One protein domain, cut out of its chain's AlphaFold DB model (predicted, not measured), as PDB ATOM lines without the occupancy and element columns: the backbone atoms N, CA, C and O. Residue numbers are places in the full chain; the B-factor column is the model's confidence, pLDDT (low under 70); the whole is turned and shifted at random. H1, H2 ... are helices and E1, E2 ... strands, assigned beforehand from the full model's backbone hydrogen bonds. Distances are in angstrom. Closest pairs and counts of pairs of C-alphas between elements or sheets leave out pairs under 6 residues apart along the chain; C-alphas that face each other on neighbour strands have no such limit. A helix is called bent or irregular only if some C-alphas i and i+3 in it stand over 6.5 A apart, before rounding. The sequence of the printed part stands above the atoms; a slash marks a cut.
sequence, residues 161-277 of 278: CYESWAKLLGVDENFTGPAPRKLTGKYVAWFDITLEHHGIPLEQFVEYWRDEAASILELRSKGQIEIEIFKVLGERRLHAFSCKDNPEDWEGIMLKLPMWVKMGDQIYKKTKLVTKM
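AT A GLANCE: This is residues 161 to 277 of the 278 residues of an uncharacterized protein of Mytilus coruscus (UniProt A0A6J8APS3). Picture one twisted four-stranded sheet with H2, H3 and H4 over one face and the other face bare; H2 lies toward the E2 edge, where H1 sits beside the strands. The long link of residues 170 to 186 runs round the outside from H1 to the start of E1. The 117 printed residues hold four named helices and four named strands, along the chain H1 E1 H2 E2 E3 H3 H4 E4; the sheet's order is E2, E3, E1, E4, all antiparallel, and the class is mixed, helices and strands. The whole is compact, with a radius of gyration of the C-alphas of 13.7 A and spans of 40 by 30 by 25 A.

IN THESE COORDINATES: Start in the sheet: find C-alpha 187 at (311.421, 306.376, 252.922), where E1, residues 187 to 195, begins its 24.9 A. E3 is residues 237 to 244, 22.7 A, and E2 is residues 226 to 232, 19.9 A. E4, residues 267 to 276, covers 26.4 A, bends by 51 degrees at residue 273 and ends at C-alpha 276, (316.901, 307.679, 260.783). The longest helix, H2, residues 202 to 221, begins at C-alpha 202, (295.585, 278.210, 267.703), and covers 28.0 A. H1 is residues 162 to 169, H3 residues 249 to 254 and H4 residues 258 to 266.

HOW THE PARTS SIT: Look first at E1 and E4, antiparallel at 153 degrees, with N 190 and O 272 2.8 A apart, within hydrogen-bond range. E3 and E1 are antiparallel at 158 degrees, with N 191 and O 240 at 2.8 A. E2 and E3 form a hairpin, with N 230 and O 239 at 2.8 A. E1, H2, E2 and E3, H3 H4, E4 are split strand-helix-strand units, two strands running the same way with another strand between them; both crossovers are right-handed. H1 is on the sheet at a height of 6.9 A, over none of its strands. H2 only grazes the sheet with residues 205 to 220, and H4 with residues 259 to 266. H3 is only just on the sheet, with 5 pairs of C-alphas within 10 A, and only grazes it. H2 touches H1 with residues 206 to 214 alone, closest at the C-alphas of Arg 210 and Leu 169, 5.5 A, at a steep tilt of 43 degrees, opposite ways. It touches H4 with residues 208 to 215 alone, closest at the C-alphas of Glu 212 and Pro 258, 5.1 A. H1 and H3 are apart. Every O i to N i+4 pair is within hydrogen-bond range in H1, H2 and H3, against 3 of 5 in H4, which is irregular: C-alphas 262 and 265 are 9.5 A apart.

THE WHOLE: The two C-alphas farthest apart are those of Gly 199 and Met 277, 42.2 A. The printed part has no cut. The link from H1 to E1, 17 residues, is long. The mean pLDDT of the printed part is 92.0, and no printed residue is under 70.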
ATOM      1  N   CYS A 161     314.386 288.146 268.634       86.31
ATOM      2  CA  CYS A 161     314.818 288.057 267.244       86.31
ATOM      3  C   CYS A 161     313.762 287.306 266.420       86.31
ATOM      4  O   CYS A 161     313.413 286.162 266.736       86.31
ATOM      5  N   TYR A 162     313.242 287.950 265.374       93.62
ATOM      6  CA  TYR A 162     312.135 287.398 264.596       93.62
ATOM      7  C   TYR A 162     312.520 286.108 263.874       93.62
ATOM      8  O   TYR A 162     311.710 285.197 263.775       93.62
ATOM      9  N   GLU A 163     313.773 285.968 263.454       91.56
ATOM     10  CA  GLU A 163     314.278 284.759 262.805       91.56
ATOM     11  C   GLU A 163     314.359 283.585 263.780       91.56
ATOM     12  O   GLU A 163     314.041 282.456 263.420       91.56
ATOM     13  N   SER A 164     314.709 283.850 265.043       88.00
ATOM     14  CA  SER A 164     314.648 282.828 266.094       88.00
ATOM     15  C   SER A 164     313.207 282.397 266.369       88.00
ATOM     16  O   SER A 164     312.952 281.212 266.557       88.00
ATOM     17  N   TRP A 165     312.264 283.343 266.356       88.75
ATOM     18  CA  TRP A 165     310.834 283.049 266.456       88.75
ATOM     19  C   TRP A 165     310.323 282.240 265.252       88.75
ATOM     20  O   TRP A 165     309.660 281.226 265.432       88.75
ATOM     21  N   ALA A 166     310.697 282.620 264.032       93.25
ATOM     22  CA  ALA A 166     310.320 281.919 262.809       93.25
ATOM     23  C   ALA A 166     310.846 280.471 262.774       93.25
ATOM     24  O   ALA A 166     310.111 279.567 262.382       93.25
ATOM     25  N   LYS A 167     312.065 280.218 263.276       90.44
ATOM     26  CA  LYS A 167     312.576 278.846 263.471       90.44
ATOM     27  C   LYS A 167     311.684 278.021 264.397       90.44
ATOM     28  O   LYS A 167     311.418 276.863 264.103       90.44
ATOM     29  N   LEU A 168     311.193 278.613 265.490       88.50
ATOM     30  CA  LEU A 168     310.268 277.932 266.408       88.50
ATOM     31  C   LEU A 168     308.922 277.611 265.748       88.50
ATOM     32  O   LEU A 168     308.313 276.602 266.088       88.50
ATOM     33  N   LEU A 169     308.478 278.431 264.791       88.88
ATOM     34  CA  LEU A 169     307.284 278.164 263.985       88.88
ATOM     35  C   LEU A 169     307.495 277.074 262.920       88.88
ATOM     36  O   LEU A 169     306.513 276.619 262.331       88.88
ATOM     37  N   GLY A 170     308.741 276.657 262.667       90.06
ATOM     38  CA  GLY A 170     309.094 275.679 261.636       90.06
ATOM     39  C   GLY A 170     309.394 276.281 260.259       90.06
ATOM     40  O   GLY A 170     309.230 275.593 259.256       90.06
ATOM     41  N   VAL A 171     309.796 277.555 260.184       94.25
ATOM     42  CA  VAL A 171     310.298 278.156 258.934       94.25
ATOM     43  C   VAL A 171     311.692 277.611 258.610       94.25
ATOM     44  O   VAL A 171     312.510 277.430 259.511       94.25
ATOM     45  N   ASP A 172     311.959 277.386 257.321       91.12
ATOM     46  CA  ASP A 172     313.227 276.862 256.803       91.12
ATOM     47  C   ASP A 172     314.453 277.645 257.333       91.12
ATOM     48  O   ASP A 172     314.481 278.884 257.388       91.12
ATOM     49  N   GLU A 173     315.494 276.907 257.729       90.75
ATOM     50  CA  GLU A 173     316.752 277.458 258.237       90.75
ATOM     51  C   GLU A 173     317.487 278.332 257.211       90.75
ATOM     52  O   GLU A 173     318.175 279.282 257.597       90.75
ATOM     53  N   ASN A 174     317.274 278.079 255.917       89.44
ATOM     54  CA  ASN A 174     317.848 278.842 254.811       89.44
ATOM     55  C   ASN A 174     317.395 280.312 254.802       89.44
ATOM     56  O   ASN A 174     318.137 281.181 254.346       89.44
ATOM     57  N   PHE A 175     316.203 280.609 255.331       89.06
ATOM     58  CA  PHE A 175     315.647 281.970 255.367       89.06
ATOM     59  C   PHE A 175     315.785 282.650 256.736       89.06
ATOM     60  O   PHE A 175     315.594 283.859 256.863       89.06
ATOM     61  N   THR A 176     316.145 281.895 257.773       88.12
ATOM     62  CA  THR A 176     316.183 282.357 259.172       88.12
ATOM     63  C   THR A 176     317.615 282.601 259.671       88.12
ATOM     64  O   THR A 176     317.936 282.443 260.857       88.12
ATOM     65  N   GLY A 177     318.503 282.996 258.754       80.44
ATOM     66  CA  GLY A 177     319.815 283.557 259.078       80.44
ATOM     67  C   GLY A 177     319.712 284.900 259.819       80.44
ATOM     68  O   GLY A 177     318.622 285.456 259.940       80.44
ATOM     69  N   PRO A 178     320.825 285.444 260.342       81.62
ATOM     70  CA  PRO A 178     320.818 286.736 261.027       81.62
ATOM     71  C   PRO A 178     320.226 287.854 260.159       81.62
ATOM     72  O   PRO A 178     320.497 287.919 258.960       81.62
ATOM     73  N   ALA A 179     319.456 288.750 260.780       83.69
ATOM     74  CA  ALA A 179     318.916 289.924 260.106       83.69
ATOM     75  C   ALA A 179     320.045 290.773 259.480       83.69
ATOM     76  O   ALA A 179     321.072 290.985 260.138       83.69
ATOM     77  N   PRO A 180     319.873 291.288 258.248       83.25
ATOM     78  CA  PRO A 180     320.903 292.076 257.569       83.25
ATOM     79  C   PRO A 180     321.163 293.435 258.238       83.25
ATOM     80  O   PRO A 180     322.210 294.037 257.996       83.25
ATOM     81  N   ARG A 181     320.233 293.924 259.073       85.44
ATOM     82  CA  ARG A 181     320.278 295.220 259.773       85.44
ATOM     83  C   ARG A 181     320.492 296.395 258.825       85.44
ATOM     84  O   ARG A 181     321.162 297.376 259.156       85.44
ATOM     85  N   LYS A 182     319.910 296.297 257.630       85.00
ATOM     86  CA  LYS A 182     320.108 297.256 256.546       85.00
ATOM     87  C   LYS A 182     318.768 297.817 256.084       85.00
ATOM     88  O   LYS A 182     317.878 297.073 255.696       85.00
ATOM     89  N   LEU A 183     318.668 299.143 256.132       90.69
ATOM     90  CA  LEU A 183     317.540 299.925 255.635       90.69
ATOM     91  C   LEU A 183     318.117 301.098 254.837       90.69
ATOM     92  O   LEU A 183     318.678 302.020 255.438       90.69
ATOM     93  N   THR A 184     318.065 301.020 253.506       88.06
ATOM     94  CA  THR A 184     318.722 301.978 252.594       88.06
ATOM     95  C   THR A 184     317.797 302.754 251.662       88.06
ATOM     96  O   THR A 184     318.256 303.698 251.027       88.06
ATOM     97  N   GLY A 185     316.509 302.415 251.607       84.00
ATOM     98  CA  GLY A 185     315.524 303.137 250.797       84.00
ATOM     99  C   GLY A 185     315.252 304.566 251.284       84.00
ATOM    100  O   GLY A 185     315.471 304.896 252.455       84.00
ATOM    101  N   LYS A 186     314.732 305.407 250.379       89.31
ATOM    102  CA  LYS A 186     314.459 306.836 250.634       89.31
ATOM    103  C   LYS A 186     313.487 307.081 251.791       89.31
ATOM    104  O   LYS A 186     313.693 307.995 252.589       89.31
ATOM    105  N   TYR A 187     312.419 306.296 251.862       93.50
ATOM    106  CA  TYR A 187     311.421 306.376 252.922       93.50
ATOM    107  C   TYR A 187     311.557 305.173 253.835       93.50
ATOM    108  O   TYR A 187     311.661 304.049 253.353       93.50
ATOM    109  N   VAL A 188     311.490 305.399 255.147       95.75
ATOM    110  CA  VAL A 188     311.431 304.330 256.147       95.75
ATOM    111  C   VAL A 188     310.069 304.379 256.825       95.75
ATOM    112  O   VAL A 188     309.657 305.419 257.339       95.75
ATOM    113  N   ALA A 189     309.368 303.251 256.822       96.31
ATOM    114  CA  ALA A 189     308.116 303.062 257.530       96.31
ATOM    115  C   ALA A 189     308.337 302.168 258.750       96.31
ATOM    116  O   ALA A 189     308.990 301.126 258.667       96.31
ATOM    117  N   TRP A 190     307.765 302.581 259.874       97.38
ATOM    118  CA  TRP A 190     307.577 301.765 261.059       97.38
ATOM    119  C   TRP A 190     306.150 301.217 261.070       97.38
ATOM    120  O   TRP A 190     305.176 301.972 261.002       97.38
ATOM    121  N   PHE A 191     306.041 299.898 261.180       96.75
ATOM    122  CA  PHE A 191     304.798 299.168 261.359       96.75
ATOM    123  C   PHE A 191     304.729 298.621 262.784       96.75
ATOM    124  O   PHE A 191     305.590 297.849 263.213       96.75
ATOM    125  N   ASP A 192     303.690 299.015 263.509       96.94
ATOM    126  CA  ASP A 192     303.294 298.422 264.784       96.94
ATOM    127  C   ASP A 192     302.082 297.527 264.528       96.94
ATOM    128  O   ASP A 192     300.996 298.020 264.208       96.94
ATOM    129  N   ILE A 193     302.304 296.214 264.570       96.75
ATOM    130  CA  ILE A 193     301.350 295.203 264.112       96.75
ATOM    131  C   ILE A 193     300.927 294.358 265.306       96.75
ATOM    132  O   ILE A 193     301.763 293.736 265.958       96.75
ATOM    133  N   THR A 194     299.627 294.304 265.567       96.06
ATOM    134  CA  THR A 194     299.003 293.421 266.557       96.06
ATOM    135  C   THR A 194     298.107 292.425 265.839       96.06
ATOM    136  O   THR A 194     297.370 292.788 264.924       96.06
ATOM    137  N   LEU A 195     298.202 291.166 266.245       93.44
ATOM    138  CA  LEU A 195     297.522 290.037 265.635       93.44
ATOM    139  C   LEU A 195     296.530 289.464 266.643       93.44
ATOM    140  O   LEU A 195     296.911 289.055 267.744       93.44
ATOM    141  N   GLU A 196     295.271 289.391 266.245       91.25
ATOM    142  CA  GLU A 196     294.249 288.653 266.976       91.25
ATOM    143  C   GLU A 196     293.885 287.377 266.231       91.25
ATOM    144  O   GLU A 196     294.155 287.238 265.044       91.25
ATOM    145  N   HIS A 197     293.312 286.410 266.943       89.69
ATOM    146  CA  HIS A 197     292.757 285.217 266.318       89.69
ATOM    147  C   HIS A 197     291.447 284.851 267.016       89.69
ATOM    148  O   HIS A 197     291.407 284.359 268.146       89.69
ATOM    149  N   HIS A 198     290.342 285.149 266.352       91.38
ATOM    150  CA  HIS A 198     288.995 284.844 266.796       91.38
ATOM    151  C   HIS A 198     288.355 283.905 265.775       91.38
ATOM    152  O   HIS A 198     288.500 284.079 264.569       91.38
ATOM    153  N   GLY A 199     287.671 282.870 266.262       90.88
ATOM    154  CA  GLY A 199     286.999 281.898 265.396       90.88
ATOM    155  C   GLY A 199     287.917 280.903 264.675       90.88
ATOM    156  O   GLY A 199     287.398 280.042 263.974       90.88
ATOM    157  N   ILE A 200     289.241 280.964 264.877       92.56
ATOM    158  CA  ILE A 200     290.199 279.968 264.371       92.56
ATOM    159  C   ILE A 200     290.970 279.295 265.521       92.56
ATOM    160  O   ILE A 200     291.327 279.975 266.494       92.56
ATOM    161  N   PRO A 201     291.247 277.978 265.434       92.50
ATOM    162  CA  PRO A 201     292.118 277.284 266.377       92.50
ATOM    163  C   PRO A 201     293.534 277.866 266.399       92.50
ATOM    164  O   PRO A 201     294.015 278.424 265.407       92.50
ATOM    165  N   LEU A 202     294.224 277.702 267.529       88.94
ATOM    166  CA  LEU A 202     295.585 278.210 267.703       88.94
ATOM    167  C   LEU A 202     296.555 277.582 266.695       88.94
ATOM    168  O   LEU A 202     297.420 278.274 266.169       88.94
ATOM    169  N   GLU A 203     296.393 276.297 266.395       92.38
ATOM    170  CA  GLU A 203     297.235 275.551 265.457       92.38
ATOM    171  C   GLU A 203     297.155 276.160 264.056       92.38
ATOM    172  O   GLU A 203     298.177 276.413 263.421       92.38
ATOM    173  N   GLN A 204     295.938 276.488 263.618       92.31
ATOM    174  CA  GLN A 204     295.696 277.130 262.331       92.31
ATOM    175  C   GLN A 204     296.260 278.558 262.294       92.31
ATOM    176  O   GLN A 204     296.875 278.959 261.306       92.31
ATOM    177  N   PHE A 205     296.118 279.325 263.379       93.50
ATOM    178  CA  PHE A 205     296.750 280.643 263.495       93.50
ATOM    179  C   PHE A 205     298.285 280.559 263.409       93.50
ATOM    180  O   PHE A 205     298.921 281.353 262.711       93.50
ATOM    181  N   VAL A 206     298.886 279.578 264.086       93.19
ATOM    182  CA  VAL A 206     300.333 279.318 264.059       93.19
ATOM    183  C   VAL A 206     300.802 278.933 262.655       93.19
ATOM    184  O   VAL A 206     301.865 279.386 262.232       93.19
ATOM    185  N   GLU A 207     300.018 278.153 261.906       94.88
ATOM    186  CA  GLU A 207     300.285 277.865 260.491       94.88
ATOM    187  C   GLU A 207     300.270 279.132 259.635       94.88
ATOM    188  O   GLU A 207     301.201 279.361 258.866       94.88
ATOM    189  N   TYR A 208     299.274 280.004 259.809       96.38
ATOM    190  CA  TYR A 208     299.208 281.257 259.052       96.38
ATOM    191  C   TYR A 208     300.405 282.160 259.352       96.38
ATOM    192  O   TYR A 208     300.978 282.748 258.434       96.38
ATOM    193  N   TRP A 209     300.837 282.217 260.613       96.44
ATOM    194  CA  TRP A 209     302.036 282.961 260.990       96.44
ATOM    195  C   TRP A 209     303.313 282.332 260.427       96.44
ATOM    196  O   TRP A 209     304.214 283.049 259.992       96.44
ATOM    197  N   ARG A 210     303.405 281.001 260.384       96.94
ATOM    198  CA  ARG A 210     304.531 280.315 259.736       96.94
ATOM    199  C   ARG A 210     304.620 280.690 258.257       96.94
ATOM    200  O   ARG A 210     305.703 281.058 257.808       96.94
ATOM    201  N   ASP A 211     303.500 280.652 257.537       97.50
ATOM    202  CA  ASP A 211     303.438 281.005 256.113       97.50
ATOM    203  C   ASP A 211     303.844 282.469 255.875       97.50
ATOM    204  O   ASP A 211     304.613 282.771 254.958       97.50
ATOM    205  N   GLU A 212     303.359 283.382 256.722       97.25
ATOM    206  CA  GLU A 212     303.727 284.802 256.701       97.25
ATOM    207  C   GLU A 212     305.225 284.997 256.915       97.25
ATOM    208  O   GLU A 212     305.899 285.675 256.135       97.25
ATOM    209  N   ALA A 213     305.763 284.378 257.968       97.44
ATOM    210  CA  ALA A 213     307.173 284.460 258.302       97.44
ATOM    211  C   ALA A 213     308.040 283.895 257.171       97.44
ATOM    212  O   ALA A 213     309.010 284.544 256.787       97.44
ATOM    213  N   ALA A 214     307.672 282.746 256.597       97.56
ATOM    214  CA  ALA A 214     308.372 282.165 255.456       97.56
ATOM    215  C   ALA A 214     308.368 283.114 254.249       97.56
ATOM    216  O   ALA A 214     309.434 283.421 253.716       97.56
ATOM    217  N   SER A 215     307.199 283.654 253.889       96.94
ATOM    218  CA  SER A 215     307.046 284.551 252.736       96.94
ATOM    219  C   SER A 215     307.898 285.813 252.880       96.94
ATOM    220  O   SER A 215     308.652 286.175 251.976       96.94
ATOM    221  N   ILE A 216     307.825 286.484 254.033       96.31
ATOM    222  CA  ILE A 216     308.577 287.724 254.264       96.31
ATOM    223  C   ILE A 216     310.086 287.456 254.304       96.31
ATOM    224  O   ILE A 216     310.867 288.214 253.722       96.31
ATOM    225  N   LEU A 217     310.517 286.389 254.980       96.19
ATOM    226  CA  LEU A 217     311.940 286.071 255.106       96.19
ATOM    227  C   LEU A 217     312.553 285.634 253.773       96.19
ATOM    228  O   LEU A 217     313.691 286.008 253.494       96.19
ATOM    229  N   GLU A 218     311.800 284.932 252.928       94.94
ATOM    230  CA  GLU A 218     312.211 284.577 251.568       94.94
ATOM    231  C   GLU A 218     312.335 285.815 250.664       94.94
ATOM    232  O   GLU A 218     313.344 285.994 249.976       94.94
ATOM    233  N   LEU A 219     311.343 286.714 250.681       93.75
ATOM    234  CA  LEU A 219     311.417 287.976 249.933       93.75
ATOM    235  C   LEU A 219     312.642 288.797 250.360       93.75
ATOM    236  O   LEU A 219     313.340 289.375 249.521       93.75
ATOM    237  N   ARG A 220     312.929 288.818 251.667       93.62
ATOM    238  CA  ARG A 220     314.094 289.508 252.226       93.62
ATOM    239  C   ARG A 220     315.405 288.835 251.826       93.62
ATOM    240  O   ARG A 220     316.334 289.533 251.430       93.62
ATOM    241  N   SER A 221     315.496 287.505 251.880       91.88
ATOM    242  CA  SER A 221     316.717 286.776 251.500       91.88
ATOM    243  C   SER A 221     317.046 286.935 250.014       91.88
ATOM    244  O   SER A 221     318.214 286.913 249.635       91.88
ATOM    245  N   LYS A 222     316.024 287.136 249.175       91.44
ATOM    246  CA  LYS A 222     316.157 287.447 247.743       91.44
ATOM    247  C   LYS A 222     316.445 288.929 247.460       91.44
ATOM    248  O   LYS A 222     316.557 289.302 246.296       91.44
ATOM    249  N   GLY A 223     316.528 289.778 248.489       89.25
ATOM    250  CA  GLY A 223     316.747 291.221 248.346       89.25
ATOM    251  C   GLY A 223     315.574 291.980 247.716       89.25
ATOM    252  O   GLY A 223     315.749 293.109 247.270       89.25
ATOM    253  N   GLN A 224     314.381 291.382 247.656       90.06
ATOM    254  CA  GLN A 224     313.193 292.007 247.055       90.06
ATOM    255  C   GLN A 224     312.516 292.998 248.011       90.06
ATOM    256  O   GLN A 224     311.815 293.922 247.582       90.06
ATOM    257  N   ILE A 225     312.729 292.814 249.315       91.56
ATOM    258  CA  ILE A 225     312.287 293.733 250.360       91.56
ATOM    259  C   ILE A 225     313.419 293.975 251.360       91.56
ATOM    260  O   ILE A 225     314.111 293.047 251.773       91.56
ATOM    261  N   GLU A 226     313.568 295.225 251.785       93.88
ATOM    262  CA  GLU A 226     314.395 295.591 252.932       93.88
ATOM    263  C   GLU A 226     313.465 295.773 254.132       93.88
ATOM    264  O   GLU A 226     312.642 296.696 254.164       93.88
ATOM    265  N   ILE A 227     313.530 294.834 255.079       94.69
ATOM    266  CA  ILE A 227     312.684 294.822 256.271       94.69
ATOM    267  C   ILE A 227     313.403 294.199 257.473       94.69
ATOM    268  O   ILE A 227     314.029 293.142 257.385       94.69
ATOM    269  N   GLU A 228     313.252 294.852 258.616       95.25
ATOM    270  CA  GLU A 228     313.747 294.435 259.921       95.25
ATOM    271  C   GLU A 228     312.548 294.210 260.832       95.25
ATOM    272  O   GLU A 228     311.722 295.107 260.993       95.25
ATOM    273  N   ILE A 229     312.422 293.010 261.397       96.25
ATOM    274  CA  ILE A 229     311.228 292.588 262.136       96.25
ATOM    275  C   ILE A 229     311.647 292.161 263.530       96.25
ATOM    276  O   ILE A 229     312.620 291.428 263.713       96.25
ATOM    277  N   PHE A 230     310.872 292.591 264.514       95.25
ATOM    278  CA  PHE A 230     311.095 292.309 265.916       95.25
ATOM    279  C   PHE A 230     309.817 291.774 266.540       95.25
ATOM    280  O   PHE A 230     308.750 292.393 266.469       95.25
ATOM    281  N   LYS A 231     309.933 290.611 267.178       95.62
ATOM    282  CA  LYS A 231     308.824 289.963 267.866       95.62
ATOM    283  C   LYS A 231     308.726 290.485 269.287       95.62
ATOM    284  O   LYS A 231     309.670 290.315 270.046       95.62
ATOM    285  N   VAL A 232     307.590 291.057 269.681       91.75
ATOM    286  CA  VAL A 232     307.371 291.392 271.096       91.75
ATOM    287  C   VAL A 232     307.280 290.101 271.906       91.75
ATOM    288  O   VAL A 232     306.542 289.184 271.525       91.75
ATOM    289  N   LEU A 233     308.056 289.999 272.984       85.44
ATOM    290  CA  LEU A 233     308.110 288.791 273.803       85.44
ATOM    291  C   LEU A 233     306.762 288.564 274.509       85.44
ATOM    292  O   LEU A 233     306.261 289.453 275.183       85.44
ATOM    293  N   GLY A 234     306.185 287.369 274.358       82.31
ATOM    294  CA  GLY A 234     304.953 286.964 275.056       82.31
ATOM    295  C   GLY A 234     303.641 287.551 274.517       82.31
ATOM    296  O   GLY A 234     302.574 287.140 274.958       82.31
ATOM    297  N   GLU A 235     303.688 288.464 273.549       86.81
ATOM    298  CA  GLU A 235     302.490 289.090 272.965       86.81
ATOM    299  C   GLU A 235     302.222 288.569 271.551       86.81
ATOM    300  O   GLU A 235     303.100 287.977 270.937       86.81
ATOM    301  N   ARG A 236     301.059 288.838 270.949       92.75
ATOM    302  CA  ARG A 236     300.830 288.641 269.502       92.75
ATOM    303  C   ARG A 236     301.111 289.923 268.714       92.75
ATOM    304  O   ARG A 236     300.313 290.376 267.906       92.75
ATOM    305  N   ARG A 237     302.262 290.534 268.991       94.81
ATOM    306  CA  ARG A 237     302.650 291.838 268.449       94.81
ATOM    307  C   ARG A 237     304.036 291.818 267.809       94.81
ATOM    308  O   ARG A 237     304.910 291.042 268.223       94.81
ATOM    309  N   LEU A 238     304.215 292.650 266.789       96.94
ATOM    310  CA  LEU A 238     305.429 292.816 265.998       96.94
ATOM    311  C   LEU A 238     305.723 294.307 265.810       96.94
ATOM    312  O   LEU A 238     304.819 295.103 265.559       96.94
ATOM    313  N   HIS A 239     307.002 294.657 265.845       97.56
ATOM    314  CA  HIS A 239     307.490 295.905 265.269       97.56
ATOM    315  C   HIS A 239     308.282 295.578 264.014       97.56
ATOM    316  O   HIS A 239     309.170 294.730 264.057       97.56
ATOM    317  N   ALA A 240     307.982 296.249 262.907       96.62
ATOM    318  CA  ALA A 240     308.748 296.111 261.681       96.62
ATOM    319  C   ALA A 240     309.172 297.475 261.141       96.62
ATOM    320  O   ALA A 240     308.402 298.432 261.182       96.62
ATOM    321  N   PHE A 241     310.388 297.555 260.618       96.75
ATOM    322  CA  PHE A 241     310.902 298.715 259.906       96.75
ATOM    323  C   PHE A 241     311.233 298.285 258.489       96.75
ATOM    324  O   PHE A 241     311.990 297.339 258.302       96.75
ATOM    325  N   SER A 242     310.671 298.957 257.493       95.88
ATOM    326  CA  SER A 242     310.961 298.684 256.085       95.88
ATOM    327  C   SER A 242     311.257 299.979 255.364       95.88
ATOM    328  O   SER A 242     310.738 301.028 255.745       95.88
ATOM    329  N   CYS A 243     312.064 299.909 254.312       94.31
ATOM    330  CA  CYS A 243     312.334 301.056 253.464       94.31
ATOM    331  C   CYS A 243     311.982 300.805 251.998       94.31
ATOM    332  O   CYS A 243     312.146 299.697 251.482       94.31
ATOM    333  N   LYS A 244     311.501 301.862 251.343       93.06
ATOM    334  CA  LYS A 244     311.117 301.889 249.930       93.06
ATOM    335  C   LYS A 244     311.403 303.260 249.332       93.06
ATOM    336  O   LYS A 244     311.445 304.263 250.044       93.06
ATOM    337  N   ASP A 245     311.553 303.295 248.015       91.94
ATOM    338  CA  ASP A 245     311.687 304.549 247.272       91.94
ATOM    339  C   ASP A 245     310.329 305.147 246.897       91.94
ATOM    340  O   ASP A 245     310.210 306.369 246.801       91.94
ATOM    341  N   ASN A 246     309.296 304.304 246.768       90.00
ATOM    342  CA  ASN A 246     307.904 304.707 246.605       90.00
ATOM    343  C   ASN A 246     307.038 304.137 247.751       90.00
ATOM    344  O   ASN A 246     307.019 302.920 247.943       90.00
ATOM    345  N   PRO A 247     306.307 304.974 248.514       86.12
ATOM    346  CA  PRO A 247     305.418 304.502 249.575       86.12
ATOM    347  C   PRO A 247     304.315 303.528 249.127       86.12
ATOM    348  O   PRO A 247     303.903 302.680 249.917       86.12
ATOM    349  N   GLU A 248     303.848 303.615 247.880       88.31
ATOM    350  CA  GLU A 248     302.775 302.748 247.359       88.31
ATOM    351  C   GLU A 248     303.187 301.266 247.287       88.31
ATOM    352  O   GLU A 248     302.345 300.371 247.386       88.31
ATOM    353  N   ASP A 249     304.492 300.989 247.203       90.25
ATOM    354  CA  ASP A 249     305.025 299.629 247.099       90.25
ATOM    355  C   ASP A 249     304.710 298.770 248.334       90.25
ATOM    356  O   ASP A 249     304.641 297.541 248.235       90.25
ATOM    357  N   TRP A 250     304.526 299.387 249.509       90.69
ATOM    358  CA  TRP A 250     304.180 298.645 250.725       90.69
ATOM    359  C   TRP A 250     302.797 298.008 250.633       90.69
ATOM    360  O   TRP A 250     302.647 296.854 251.037       90.69
ATOM    361  N   GLU A 251     301.811 298.710 250.075       88.44
ATOM    362  CA  GLU A 251     300.442 298.197 249.954       88.44
ATOM    363  C   GLU A 251     300.403 296.962 249.047       88.44
ATOM    364  O   GLU A 251     299.852 295.923 249.412       88.44
ATOM    365  N   GLY A 252     301.090 297.025 247.902       88.38
ATOM    366  CA  GLY A 252     301.145 295.914 246.951       88.38
ATOM    367  C   GLY A 252     301.804 294.646 247.506       88.38
ATOM    368  O   GLY A 252     301.433 293.541 247.104       88.38
ATOM    369  N   ILE A 253     302.770 294.786 248.420       88.56
ATOM    370  CA  ILE A 253     303.397 293.647 249.108       88.56
ATOM    371  C   ILE A 253     302.470 293.122 250.201       88.56
ATOM    372  O   ILE A 253     302.194 291.924 250.228       88.56
ATOM    373  N   MET A 254     301.963 293.998 251.074       87.56
ATOM    374  CA  MET A 254     301.152 293.589 252.226       87.56
ATOM    375  C   MET A 254     299.877 292.856 251.819       87.56
ATOM    376  O   MET A 254     299.551 291.842 252.420       87.56
ATOM    377  N   LEU A 255     299.208 293.282 250.745       88.75
ATOM    378  CA  LEU A 255     297.994 292.618 250.250       88.75
ATOM    379  C   LEU A 255     298.221 291.186 249.737       88.75
ATOM    380  O   LEU A 255     297.259 290.451 249.533       88.75
ATOM    381  N   LYS A 256     299.475 290.783 249.508       92.00
ATOM    382  CA  LYS A 256     299.839 289.437 249.036       92.00
ATOM    383  C   LYS A 256     300.347 288.534 250.154       92.00
ATOM    384  O   LYS A 256     300.556 287.346 249.922       92.00
ATOM    385  N   LEU A 257     300.591 289.093 251.335       94.06
ATOM    386  CA  LEU A 257     301.160 288.355 252.448       94.06
ATOM    387  C   LEU A 257     300.110 287.402 253.064       94.06
ATOM    388  O   LEU A 257     298.950 287.799 253.228       94.06
ATOM    389  N   PRO A 258     300.471 286.140 253.375       95.62
ATOM    390  CA  PRO A 258     299.518 285.107 253.782       95.62
ATOM    391  C   PRO A 258     298.563 285.493 254.910       95.62
ATOM    392  O   PRO A 258     297.367 285.225 254.802       95.62
ATOM    393  N   MET A 259     299.048 286.119 255.982       93.94
ATOM    394  CA  MET A 259     298.188 286.505 257.101       93.94
ATOM    395  C   MET A 259     297.208 287.598 256.690       93.94
ATOM    396  O   MET A 259     296.037 287.516 257.046       93.94
ATOM    397  N   TRP A 260     297.634 288.574 255.891       91.44
ATOM    398  CA  TRP A 260     296.759 289.643 255.405       91.44
ATOM    399  C   TRP A 260     295.593 289.109 254.582       91.44
ATOM    400  O   TRP A 260     294.458 289.542 254.765       91.44
ATOM    401  N   VAL A 261     295.861 288.112 253.740       93.12
ATOM    402  CA  VAL A 261     294.834 287.449 252.928       93.12
ATOM    403  C   VAL A 261     293.918 286.570 253.782       93.12
ATOM    404  O   VAL A 261     292.706 286.566 253.579       93.12
ATOM    405  N   LYS A 262     294.479 285.805 254.727       93.88
ATOM    406  CA  LYS A 262     293.733 284.786 255.485       93.88
ATOM    407  C   LYS A 262     292.996 285.337 256.708       93.88
ATOM    408  O   LYS A 262     292.002 284.751 257.120       93.88
ATOM    409  N   MET A 263     293.495 286.417 257.308       92.25
ATOM    410  CA  MET A 263     293.016 286.936 258.595       92.25
ATOM    411  C   MET A 263     292.398 288.328 258.513       92.25
ATOM    412  O   MET A 263     291.669 288.694 259.429       92.25
ATOM    413  N   GLY A 264     292.675 289.088 257.449       89.00
ATOM    414  CA  GLY A 264     292.005 290.352 257.146       89.00
ATOM    415  C   GLY A 264     291.905 291.315 258.335       89.00
ATOM    416  O   GLY A 264     292.900 291.890 258.775       89.00
ATOM    417  N   ASP A 265     290.685 291.482 258.846       90.12
ATOM    418  CA  ASP A 265     290.305 292.417 259.912       90.12
ATOM    419  C   ASP A 265     290.876 292.082 261.301       90.12
ATOM    420  O   ASP A 265     290.825 292.916 262.205       90.12
ATOM    421  N   GLN A 266     291.474 290.902 261.469       93.69
ATOM    422  CA  GLN A 266     292.135 290.477 262.709       93.69
ATOM    423  C   GLN A 266     293.603 290.934 262.800       93.69
ATOM    424  O   GLN A 266     294.304 290.618 263.766       93.69
ATOM    425  N   ILE A 267     294.082 291.679 261.797       93.44
ATOM    426  CA  ILE A 267     295.413 292.289 261.779       93.44
ATOM    427  C   ILE A 267     295.281 293.796 261.968       93.44
ATOM    428  O   ILE A 267     294.870 294.537 261.075       93.44
ATOM    429  N   TYR A 268     295.718 294.270 263.128       94.25
ATOM    430  CA  TYR A 268     295.738 295.689 263.449       94.25
ATOM    431  C   TYR A 268     297.130 296.253 263.187       94.25
ATOM    432  O   TYR A 268     298.075 295.967 263.920       94.25
ATOM    433  N   LYS A 269     297.262 297.089 262.155       93.62
ATOM    434  CA  LYS A 269     298.518 297.765 261.800       93.62
ATOM    435  C   LYS A 269     298.392 299.267 261.989       93.62
ATOM    436  O   LYS A 269     297.518 299.903 261.403       93.62
ATOM    437  N   LYS A 270     299.337 299.849 262.724       94.81
ATOM    438  CA  LYS A 270     299.620 301.287 262.678       94.81
ATOM    439  C   LYS A 270     300.898 301.504 261.878       94.81
ATOM    440  O   LYS A 270     301.934 300.931 262.204       94.81
ATOM    441  N   THR A 271     300.817 302.344 260.852       94.88
ATOM    442  CA  THR A 271     301.965 302.728 260.022       94.88
ATOM    443  C   THR A 271     302.370 304.158 260.334       94.88
ATOM    444  O   THR A 271     301.516 305.046 260.399       94.88
ATOM    445  N   LYS A 272     303.672 304.393 260.497       96.12
ATOM    446  CA  LYS A 272     304.255 305.728 260.661       96.12
ATOM    447  C   LYS A 272     305.493 305.865 259.791       96.12
ATOM    448  O   LYS A 272     306.302 304.943 259.733       96.12
ATOM    449  N   LEU A 273     305.667 307.012 259.141       95.94
ATOM    450  CA  LEU A 273     306.947 307.334 258.516       95.94
ATOM    451  C   LEU A 273     307.939 307.768 259.589       95.94
ATOM    452  O   LEU A 273     307.580 308.456 260.549       95.94
ATOM    453  N   VAL A 274     309.186 307.356 259.417       95.44
ATOM    454  CA  VAL A 274     310.251 307.641 260.367       95.44
ATOM    455  C   VAL A 274     311.517 308.095 259.650       95.44
ATOM    456  O   VAL A 274     311.776 307.729 258.504       95.44
ATOM    457  N   THR A 275     312.327 308.897 260.332       92.94
ATOM    458  CA  THR A 275     313.619 309.371 259.830       92.94
ATOM    459  C   THR A 275     314.726 308.812 260.703       92.94
ATOM    460  O   THR A 275     314.673 308.922 261.932       92.94
ATOM    461  N   LYS A 276     315.729 308.193 260.074       88.81
ATOM    462  CA  LYS A 276     316.901 307.679 260.783       88.81
ATOM    463  C   LYS A 276     317.646 308.842 261.425       88.81
ATOM    464  O   LYS A 276     317.933 309.836 260.764       88.81
ATOM    465  N   MET A 277     317.929 308.711 262.710       83.62
ATOM    466  CA  MET A 277     318.706 309.699 263.442       83.62
ATOM    467  C   MET A 277     320.178 309.292 263.401       83.62
ATOM    468  O   MET A 277     320.491 308.116 263.603       83.62
TER     469      MET A 277